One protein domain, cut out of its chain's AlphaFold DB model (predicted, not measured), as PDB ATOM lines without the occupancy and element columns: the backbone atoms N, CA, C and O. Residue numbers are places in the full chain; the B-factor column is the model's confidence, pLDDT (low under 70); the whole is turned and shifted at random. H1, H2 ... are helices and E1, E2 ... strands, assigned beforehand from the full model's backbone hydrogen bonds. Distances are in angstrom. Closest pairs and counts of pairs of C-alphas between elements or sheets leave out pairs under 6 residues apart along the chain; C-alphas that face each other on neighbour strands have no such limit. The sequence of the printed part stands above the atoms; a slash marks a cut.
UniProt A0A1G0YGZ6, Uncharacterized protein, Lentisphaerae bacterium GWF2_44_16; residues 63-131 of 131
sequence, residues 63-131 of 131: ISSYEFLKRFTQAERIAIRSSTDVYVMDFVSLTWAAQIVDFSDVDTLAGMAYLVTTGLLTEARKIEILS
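What this domain is: This is residues 63 to 131 of the 131 residues of an uncharacterized protein of Lentisphaerae bacterium GWF2_44_16 (UniProt A0A1G0YGZ6). The model is a compact, rounded ring of five short helices round a common middle: H3, H4 and H5 follow one another round it, H3 and H4 crossing and H4 folding back into H5, while H1 and H2 loosely close the remaining side. The short strand E1 lies at one end of the ring, beside the first printed residues, 63 to 64. The printed part has 69 residues, with five named helices and one named strand in the order H1 H2 H3 E1 H4 H5, and its class is mostly helix. It is compact, with a radius of gyration of the C-alphas of 10.8 A, and spans 25 by 25 by 23 A.

How they stand to each other: The longest helices, H3 of residues 86 to 97 and H4 of residues 106 to 117, touch at a steep tilt of 45 degrees, opposite ways. H3 touches H4 with residues 88 to 91 alone, and the closest C-alphas are those of Phe 91 and Gly 111, 5.9 A apart. H5, residues 123 to 130, forms a helical hairpin with H4, at a shallow tilt of 32 degrees, opposite ways; the closest C-alphas, Val 116 and Glu 123, are 6.0 A apart. H2, residues 74 to 81, touches H3 at a steep tilt of 65 degrees, with Ile 80 and Val 88 closest at 6.9 A between C-alphas. Helix packing is mostly crossed, but only just: of these three touching pairs, one is at a shallow tilt. H1, residues 65 to 70, is close to H3 but not clearly touching, with the C-alphas of Ser 65 and Thr 95 closest at 6.3 A. E1, residues 100 to 102, pairs with no named strand, but its residues 100 to 101 pair antiparallel with residues 63 to 64. H2 and H4 are only just apart, their closest C-alphas 8.2 A from each other, and H3 and H5 are apart. In H1, H2, H3, H4 and H5 every O i to N i+4 pair is within hydrogen-bond range.

Where its parts are: H1 begins at C-alpha 65, (-10.020, -26.521, -36.508). H2 measures 10.6 A from first to last C-alpha, H3 16.3 A, H4 16.2 A and H5 10.8 A. H3 begins at C-alpha 86, (-14.255, -12.375, -50.114), and H5 ends at C-alpha 130, (-17.582, -33.990, -43.558).

The domain as a whole: The C-alphas of Thr 84 and Ser 131, the two farthest apart, are 28.0 A from each other. The five links between named elements are tight, and the printed part has no cut. Mean pLDDT of the printed part is 93.0, and no printed residue is under 70.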
ATOM      1  N   ILE A  63     -14.787 -31.442 -34.348       92.25
ATOM      2  CA  ILE A  63     -13.334 -31.648 -34.369       92.25
ATOM      3  C   ILE A  63     -12.613 -30.320 -34.196       92.25
ATOM      4  O   ILE A  63     -13.183 -29.258 -34.428       92.25
ATOM      5  N   SER A  64     -11.346 -30.349 -33.788       95.88
ATOM      6  CA  SER A  64     -10.564 -29.113 -33.742       95.88
ATOM      7  C   SER A  64     -10.412 -28.520 -35.141       95.88
ATOM      8  O   SER A  64     -10.342 -29.255 -36.131       95.88
ATOM      9  N   SER A  65     -10.294 -27.193 -35.229       94.88
ATOM     10  CA  SER A  65     -10.020 -26.521 -36.508       94.88
ATOM     11  C   SER A  65      -8.784 -27.102 -37.206       94.88
ATOM     12  O   SER A  65      -8.788 -27.346 -38.412       94.88
ATOM     13  N   TYR A  66      -7.748 -27.447 -36.440       94.88
ATOM     14  CA  TYR A  66      -6.559 -28.106 -36.973       94.88
ATOM     15  C   TYR A  66      -6.869 -29.451 -37.650       94.88
ATOM     16  O   TYR A  66      -6.410 -29.694 -38.770       94.88
ATOM     17  N   GLU A  67      -7.654 -30.320 -37.006       95.12
ATOM     18  CA  GLU A  67      -8.034 -31.604 -37.599       95.12
ATOM     19  C   GLU A  67      -8.964 -31.421 -38.800       95.12
ATOM     20  O   GLU A  67      -8.797 -32.115 -39.801       95.12
ATOM     21  N   PHE A  68      -9.863 -30.434 -38.767       95.88
ATOM     22  CA  PHE A  68     -10.692 -30.082 -39.918       95.88
ATOM     23  C   PHE A  68      -9.847 -29.669 -41.126       95.88
ATOM     24  O   PHE A  68      -9.965 -30.255 -42.200       95.88
ATOM     25  N   LEU A  69      -8.905 -28.741 -40.947       94.81
ATOM     26  CA  LEU A  69      -8.021 -28.276 -42.018       94.81
ATOM     27  C   LEU A  69      -7.119 -29.390 -42.568       94.81
ATOM     28  O   LEU A  69      -6.735 -29.356 -43.742       94.81
ATOM     29  N   LYS A  70      -6.769 -30.387 -41.748       95.69
ATOM     30  CA  LYS A  70      -5.998 -31.561 -42.183       95.69
ATOM     31  C   LYS A  70      -6.776 -32.506 -43.092       95.69
ATOM     32  O   LYS A  70      -6.134 -33.229 -43.848       95.69
ATOM     33  N   ARG A  71      -8.111 -32.478 -43.064       96.12
ATOM     34  CA  ARG A  71      -8.948 -33.261 -43.987       96.12
ATOM     35  C   ARG A  71      -8.904 -32.728 -45.418       96.12
ATOM     36  O   ARG A  71      -9.204 -33.466 -46.347       96.12
ATOM     37  N   PHE A  72      -8.487 -31.483 -45.621       96.88
ATOM     38  CA  PHE A  72      -8.219 -30.940 -46.951       96.88
ATOM     39  C   PHE A  72      -6.866 -31.427 -47.471       96.88
ATOM     40  O   PHE A  72      -5.901 -31.604 -46.716       96.88
ATOM     41  N   THR A  73      -6.738 -31.561 -48.785       97.44
ATOM     42  CA  THR A  73      -5.430 -31.763 -49.407       97.44
ATOM     43  C   THR A  73      -4.585 -30.490 -49.306       97.44
ATOM     44  O   THR A  73      -5.075 -29.378 -49.087       97.44
ATOM     45  N   GLN A  74      -3.266 -30.626 -49.470       96.44
ATOM     46  CA  GLN A  74      -2.389 -29.455 -49.496       96.44
ATOM     47  C   GLN A  74      -2.734 -28.514 -50.662       96.44
ATOM     48  O   GLN A  74      -2.709 -27.298 -50.475       96.44
ATOM     49  N   ALA A  75      -3.074 -29.068 -51.831       97.00
ATOM     50  CA  ALA A  75      -3.459 -28.297 -53.009       97.00
ATOM     51  C   ALA A  75      -4.751 -27.502 -52.766       97.00
ATOM     52  O   ALA A  75      -4.777 -26.306 -53.044       97.00
ATOM     53  N   GLU A  76      -5.768 -28.119 -52.156       97.00
ATOM     54  CA  GLU A  76      -7.019 -27.449 -51.771       97.00
ATOM     55  C   GLU A  76      -6.755 -26.293 -50.804       97.00
ATOM     56  O   GLU A  76      -7.180 -25.169 -51.054       97.00
ATOM     57  N   ARG A  77      -5.965 -26.516 -49.742       95.81
ATOM     58  CA  ARG A  77      -5.610 -25.436 -48.805       95.81
ATOM     59  C   ARG A  77      -4.835 -24.300 -49.470       95.81
ATOM     60  O   ARG A  77      -4.931 -23.158 -49.028       95.81
ATOM     61  N   ILE A  78      -4.003 -24.587 -50.470       95.94
ATOM     62  CA  ILE A  78      -3.301 -23.542 -51.228       95.94
ATOM     63  C   ILE A  78      -4.299 -22.769 -52.089       95.94
ATOM     64  O   ILE A  78      -4.332 -21.549 -51.976       95.94
ATOM     65  N   ALA A  79      -5.135 -23.464 -52.864       96.25
ATOM     66  CA  ALA A  79      -6.137 -22.853 -53.734       96.25
ATOM     67  C   ALA A  79      -7.091 -21.942 -52.946       96.25
ATOM     68  O   ALA A  79      -7.268 -20.776 -53.296       96.25
ATOM     69  N   ILE A  80      -7.607 -22.444 -51.822       95.56
ATOM     70  CA  ILE A  80      -8.480 -21.716 -50.899       95.56
ATOM     71  C   ILE A  80      -7.789 -20.453 -50.357       95.56
ATOM     72  O   ILE A  80      -8.361 -19.371 -50.414       95.56
ATOM     73  N   ARG A  81      -6.533 -20.553 -49.895       93.50
ATOM     74  CA  ARG A  81      -5.772 -19.390 -49.388       93.50
ATOM     75  C   ARG A  81      -5.392 -18.380 -50.465       93.50
ATOM     76  O   ARG A  81      -5.161 -17.222 -50.142       93.50
ATOM     77  N   SER A  82      -5.269 -18.820 -51.713       95.56
ATOM     78  CA  SER A  82      -5.008 -17.942 -52.856       95.56
ATOM     79  C   SER A  82      -6.275 -17.330 -53.453       95.56
ATOM     80  O   SER A  82      -6.173 -16.543 -54.393       95.56
ATOM     81  N   SER A  83      -7.458 -17.702 -52.949       95.88
ATOM     82  CA  SER A  83      -8.721 -17.154 -53.428       95.88
ATOM     83  C   SER A  83      -8.782 -15.648 -53.176       95.88
ATOM     84  O   SER A  83      -8.368 -15.163 -52.127       95.88
ATOM     85  N   THR A  84      -9.320 -14.918 -54.150       96.31
ATOM     86  CA  THR A  84      -9.643 -13.486 -54.026       96.31
ATOM     87  C   THR A  84     -11.129 -13.258 -53.743       96.31
ATOM     88  O   THR A  84     -11.561 -12.118 -53.590       96.31
ATOM     89  N   ASP A  85     -11.910 -14.338 -53.670       96.81
ATOM     90  CA  ASP A  85     -13.315 -14.291 -53.293       96.81
ATOM     91  C   ASP A  85     -13.434 -13.994 -51.793       96.81
ATOM     92  O   ASP A  85     -12.965 -14.763 -50.946       96.81
ATOM     93  N   VAL A  86     -14.082 -12.874 -51.480       96.38
ATOM     94  CA  VAL A  86     -14.255 -12.375 -50.114       96.38
ATOM     95  C   VAL A  86     -14.988 -13.366 -49.209       96.38
ATOM     96  O   VAL A  86     -14.637 -13.462 -48.037       96.38
ATOM     97  N   TYR A  87     -15.935 -14.149 -49.733       93.50
ATOM     98  CA  TYR A  87     -16.673 -15.146 -48.953       93.50
ATOM     99  C   TYR A  87     -15.805 -16.361 -48.623       93.50
ATOM    100  O   TYR A  87     -15.868 -16.889 -47.514       93.50
ATOM    101  N   VAL A  88     -14.941 -16.780 -49.555       95.88
ATOM    102  CA  VAL A  88     -13.955 -17.841 -49.285       95.88
ATOM    103  C   VAL A  88     -12.960 -17.377 -48.224       95.88
ATOM    104  O   VAL A  88     -12.657 -18.123 -47.293       95.88
ATOM    105  N   MET A  89     -12.452 -16.149 -48.351       95.12
ATOM    106  CA  MET A  89     -11.487 -15.591 -47.402       95.12
ATOM    107  C   MET A  89     -12.073 -15.443 -45.996       95.12
ATOM    108  O   MET A  89     -11.384 -15.748 -45.018       95.12
ATOM    109  N   ASP A  90     -13.329 -15.009 -45.892       95.12
ATOM    110  CA  ASP A  90     -14.033 -14.863 -44.619       95.12
ATOM    111  C   ASP A  90     -14.255 -16.223 -43.944       95.12
ATOM    112  O   ASP A  90     -13.790 -16.439 -42.823       95.12
ATOM    113  N   PHE A  91     -14.817 -17.197 -44.669       94.44
ATOM    114  CA  PHE A  91     -15.033 -18.558 -44.163       94.44
ATOM    115  C   PHE A  91     -13.747 -19.199 -43.617       94.44
ATOM    116  O   PHE A  91     -13.732 -19.794 -42.536       94.44
ATOM    117  N   VAL A  92     -12.636 -19.065 -44.343       91.31
ATOM    118  CA  VAL A  92     -11.342 -19.637 -43.938       91.31
ATOM    119  C   VAL A  92     -10.780 -18.923 -42.717       91.31
ATOM    120  O   VAL A  92     -10.218 -19.572 -41.834       91.31
ATOM    121  N   SER A  93     -10.946 -17.602 -42.649       92.88
ATOM    122  CA  SER A  93     -10.499 -16.799 -41.511       92.88
ATOM    123  C   SER A  93     -11.265 -17.167 -40.240       92.88
ATOM    124  O   SER A  93     -10.646 -17.359 -39.194       92.88
ATOM    125  N   LEU A  94     -12.583 -17.362 -40.342       92.88
ATOM    126  CA  LEU A  94     -13.423 -17.860 -39.250       92.88
ATOM    127  C   LEU A  94     -13.030 -19.281 -38.842       92.88
ATOM    128  O   LEU A  94     -12.846 -19.553 -37.658       92.88
ATOM    129  N   THR A  95     -12.794 -20.161 -39.819       92.69
ATOM    130  CA  THR A  95     -12.326 -21.528 -39.559       92.69
ATOM    131  C   THR A  95     -11.003 -21.521 -38.792       92.69
ATOM    132  O   THR A  95     -10.837 -22.292 -37.852       92.69
ATOM    133  N   TRP A  96     -10.050 -20.655 -39.144       88.69
ATOM    134  CA  TRP A  96      -8.766 -20.543 -38.437       88.69
ATOM    135  C   TRP A  96      -8.880 -19.928 -37.045       88.69
ATOM    136  O   TRP A  96      -8.103 -20.289 -36.163       88.69
ATOM    137  N   ALA A  97      -9.818 -19.003 -36.848       93.38
ATOM    138  CA  ALA A  97     -10.088 -18.407 -35.545       93.38
ATOM    139  C   ALA A  97     -10.841 -19.366 -34.604       93.38
ATOM    140  O   ALA A  97     -10.726 -19.249 -33.382       93.38
ATOM    141  N   ALA A  98     -11.596 -20.316 -35.158       93.00
ATOM    142  CA  ALA A  98     -12.349 -21.298 -34.394       93.00
ATOM    143  C   ALA A  98     -11.429 -22.302 -33.678       93.00
ATOM    144  O   ALA A  98     -10.456 -22.809 -34.234       93.00
ATOM    145  N   GLN A  99     -11.769 -22.649 -32.434       92.62
ATOM    146  CA  GLN A  99     -11.102 -23.743 -31.715       92.62
ATOM    147  C   GLN A  99     -11.646 -25.107 -32.153       92.62
ATOM    148  O   GLN A  99     -10.893 -26.072 -32.299       92.62
ATOM    149  N   ILE A 100     -12.956 -25.159 -32.396       92.50
ATOM    150  CA  ILE A 100     -13.727 -26.344 -32.755       92.50
ATOM    151  C   ILE A 100     -14.578 -26.008 -33.979       92.50
ATOM    152  O   ILE A 100     -15.104 -24.904 -34.081       92.50
ATOM    153  N   VAL A 101     -14.703 -26.972 -34.883       92.44
ATOM    154  CA  VAL A 101     -15.594 -26.950 -36.042       92.44
ATOM    155  C   VAL A 101     -16.659 -28.017 -35.816       92.44
ATOM    156  O   VAL A 101     -16.321 -29.181 -35.587       92.44
ATOM    157  N   ASP A 102     -17.926 -27.612 -35.855       88.81
ATOM    158  CA  ASP A 102     -19.096 -28.488 -35.753       88.81
ATOM    159  C   ASP A 102     -19.632 -28.762 -37.162       88.81
ATOM    160  O   ASP A 102     -19.961 -27.844 -37.904       88.81
ATOM    161  N   PHE A 103     -19.712 -30.029 -37.565       89.31
ATOM    162  CA  PHE A 103     -20.164 -30.386 -38.915       89.31
ATOM    163  C   PHE A 103     -21.672 -30.210 -39.121       89.31
ATOM    164  O   PHE A 103     -22.143 -30.268 -40.255       89.31
ATOM    165  N   SER A 104     -22.428 -30.004 -38.044       83.75
ATOM    166  CA  SER A 104     -23.850 -29.663 -38.090       83.75
ATOM    167  C   SER A 104     -24.112 -28.156 -38.068       83.75
ATOM    168  O   SER A 104     -25.256 -27.736 -38.255       83.75
ATOM    169  N   ASP A 105     -23.069 -27.346 -37.866       81.50
ATOM    170  CA  ASP A 105     -23.175 -25.895 -37.866       81.50
ATOM    171  C   ASP A 105     -23.527 -25.362 -39.262       81.50
ATOM    172  O   ASP A 105     -22.972 -25.777 -40.286       81.50
ATOM    173  N   VAL A 106     -24.487 -24.435 -39.298       83.31
ATOM    174  CA  VAL A 106     -25.047 -23.915 -40.549       83.31
ATOM    175  C   VAL A 106     -23.988 -23.149 -41.337       83.31
ATOM    176  O   VAL A 106     -23.935 -23.297 -42.558       83.31
ATOM    177  N   ASP A 107     -23.114 -22.403 -40.661       82.69
ATOM    178  CA  ASP A 107     -22.059 -21.626 -41.313       82.69
ATOM    179  C   ASP A 107     -20.961 -22.545 -41.863       82.69
ATOM    180  O   ASP A 107     -20.483 -22.350 -42.983       82.69
ATOM    181  N   THR A 108     -20.629 -23.618 -41.139       90.38
ATOM    182  CA  THR A 108     -19.718 -24.669 -41.616       90.38
ATOM    183  C   THR A 108     -20.263 -25.351 -42.872       90.38
ATOM    184  O   THR A 108     -19.561 -25.458 -43.883       90.38
ATOM    185  N   LEU A 109     -21.528 -25.774 -42.854       89.75
ATOM    186  CA  LEU A 109     -22.177 -26.408 -44.005       89.75
ATOM    187  C   LEU A 109     -22.298 -25.449 -45.198       89.75
ATOM    188  O   LEU A 109     -22.040 -25.852 -46.337       89.75
ATOM    189  N   ALA A 110     -22.650 -24.186 -44.947       82.62
ATOM    190  CA  ALA A 110     -22.771 -23.157 -45.973       82.62
ATOM    191  C   ALA A 110     -21.416 -22.823 -46.609       82.62
ATOM    192  O   ALA A 110     -21.312 -22.799 -47.835       82.62
ATOM    193  N   GLY A 111     -20.364 -22.644 -45.807       92.44
ATOM    194  CA  GLY A 111     -19.008 -22.402 -46.301       92.44
ATOM    195  C   GLY A 111     -18.487 -23.564 -47.144       92.44
ATOM    196  O   GLY A 111     -17.982 -23.365 -48.251       92.44
ATOM    197  N   MET A 112     -18.708 -24.800 -46.691       95.88
ATOM    198  CA  MET A 112     -18.344 -26.003 -47.443       95.88
ATOM    199  C   MET A 112     -19.122 -26.142 -48.757       95.88
ATOM    200  O   MET A 112     -18.542 -26.516 -49.778       95.88
ATOM    201  N   ALA A 113     -20.416 -25.812 -48.769       91.62
ATOM    202  CA  ALA A 113     -21.196 -25.749 -50.002       91.62
ATOM    203  C   ALA A 113     -20.680 -24.645 -50.938       91.62
ATOM    204  O   ALA A 113     -20.549 -24.870 -52.141       91.62
ATOM    205  N   TYR A 114     -20.310 -23.482 -50.399       94.31
ATOM    206  CA  TYR A 114     -19.782 -22.369 -51.183       94.31
ATOM    207  C   TYR A 114     -18.455 -22.718 -51.874       94.31
ATOM    208  O   TYR A 114     -18.270 -22.423 -53.060       94.31
ATOM    209  N   LEU A 115     -17.562 -23.446 -51.195       94.69
ATOM    210  CA  LEU A 115     -16.340 -23.981 -51.807       94.69
ATOM    211  C   LEU A 115     -16.626 -24.903 -53.007       94.69
ATOM    212  O   LEU A 115     -15.846 -24.930 -53.958       94.69
ATOM    213  N   VAL A 116     -17.753 -25.622 -53.004       94.50
ATOM    214  CA  VAL A 116     -18.197 -26.405 -54.169       94.50
ATOM    215  C   VAL A 116     -18.709 -25.492 -55.282       94.50
ATOM    216  O   VAL A 116     -18.337 -25.673 -56.439       94.50
ATOM    217  N   THR A 117     -19.511 -24.472 -54.955       93.12
ATOM    218  CA  THR A 117     -20.045 -23.536 -55.965       93.12
ATOM    219  C   THR A 117     -18.959 -22.750 -56.702       93.12
ATOM    220  O   THR A 117     -19.098 -22.473 -57.890       93.12
ATOM    221  N   THR A 118     -17.854 -22.442 -56.020       94.44
ATOM    222  CA  THR A 118     -16.689 -21.746 -56.589       94.44
ATOM    223  C   THR A 118     -15.736 -22.683 -57.339       94.44
ATOM    224  O   THR A 118     -14.766 -22.226 -57.940       94.44
ATOM    225  N   GLY A 119     -15.994 -23.997 -57.323       95.44
ATOM    226  CA  GLY A 119     -15.154 -25.010 -57.962       95.44
ATOM    227  C   GLY A 119     -13.844 -25.305 -57.226       95.44
ATOM    228  O   GLY A 119     -13.000 -26.024 -57.759       95.44
ATOM    229  N   LEU A 120     -13.663 -24.778 -56.009       95.94
ATOM    230  CA  LEU A 120     -12.506 -25.078 -55.158       95.94
ATOM    231  C   LEU A 120     -12.572 -26.493 -54.572       95.94
ATOM    232  O   LEU A 120     -11.536 -27.078 -54.263       95.94
ATOM    233  N   LEU A 121     -13.780 -27.047 -54.446       97.00
ATOM    234  CA  LEU A 121     -14.042 -28.440 -54.100       97.00
ATOM    235  C   LEU A 121     -15.056 -29.053 -55.069       97.00
ATOM    236  O   LEU A 121     -15.843 -28.361 -55.710       97.00
ATOM    237  N   THR A 122     -15.081 -30.381 -55.129       95.31
ATOM    238  CA  THR A 122     -16.206 -31.125 -55.706       95.31
ATOM    239  C   THR A 122     -17.193 -31.519 -54.610       95.31
ATOM    240  O   THR A 122     -16.831 -31.602 -53.435       95.31
ATOM    241  N   GLU A 123     -18.432 -31.836 -54.989       91.56
ATOM    242  CA  GLU A 123     -19.441 -32.317 -54.038       91.56
ATOM    243  C   GLU A 123     -18.995 -33.609 -53.327       91.56
ATOM    244  O   GLU A 123     -19.150 -33.743 -52.116       91.56
ATOM    245  N   ALA A 124     -18.342 -34.525 -54.052       92.44
ATOM    246  CA  ALA A 124     -17.773 -35.739 -53.469       92.44
ATOM    247  C   ALA A 124     -16.671 -35.427 -52.440       92.44
ATOM    248  O   ALA A 124     -16.637 -36.030 -51.369       92.44
ATOM    249  N   ARG A 125     -15.799 -34.448 -52.730       96.38
ATOM    250  CA  ARG A 125     -14.735 -34.023 -51.809       96.38
ATOM    251  C   ARG A 125     -15.304 -33.392 -50.540       96.38
ATOM    252  O   ARG A 125     -14.805 -33.662 -49.453       96.38
ATOM    253  N   LYS A 126     -16.368 -32.596 -50.667       93.88
ATOM    254  CA  LYS A 126     -17.095 -32.030 -49.524       93.88
ATOM    255  C   LYS A 126     -17.610 -33.128 -48.591       93.88
ATOM    256  O   LYS A 126     -17.395 -33.041 -47.386       93.88
ATOM    257  N   ILE A 127     -18.253 -34.157 -49.150       89.50
ATOM    258  CA  ILE A 127     -18.794 -35.288 -48.380       89.50
ATOM    259  C   ILE A 127     -17.676 -36.023 -47.633       89.50
ATOM    260  O   ILE A 127     -17.829 -36.300 -46.452       89.50
ATOM    261  N   GLU A 128     -16.541 -36.280 -48.284       88.81
ATOM    262  CA  GLU A 128     -15.400 -36.948 -47.642       88.81
ATOM    263  C   GLU A 128     -14.794 -36.125 -46.493       88.81
ATOM    264  O   GLU A 128     -14.371 -36.669 -45.478       88.81
ATOM    265  N   ILE A 129     -14.756 -34.796 -46.623       92.75
ATOM    266  CA  ILE A 129     -14.265 -33.923 -45.548       92.75
ATOM    267  C   ILE A 129     -15.223 -33.937 -44.346       92.75
ATOM    268  O   ILE A 129     -14.756 -33.863 -43.207       92.75
ATOM    269  N   LEU A 130     -16.532 -34.056 -44.583       88.31
ATOM    270  CA  LEU A 130     -17.582 -33.990 -43.558       88.31
ATOM    271  C   LEU A 130     -18.030 -35.357 -42.997       88.31
ATOM    272  O   LEU A 130     -18.933 -35.385 -42.165       88.31
ATOM    273  N   SER A 131     -17.427 -36.472 -43.422       82.50
ATOM    274  CA  SER A 131     -17.706 -37.824 -42.894       82.50
ATOM    275  C   SER A 131     -16.850 -38.175 -41.684       82.50
ATOM    276  O   SER A 131     -17.377 -38.701 -40.689       82.50
TER     277      SER A 131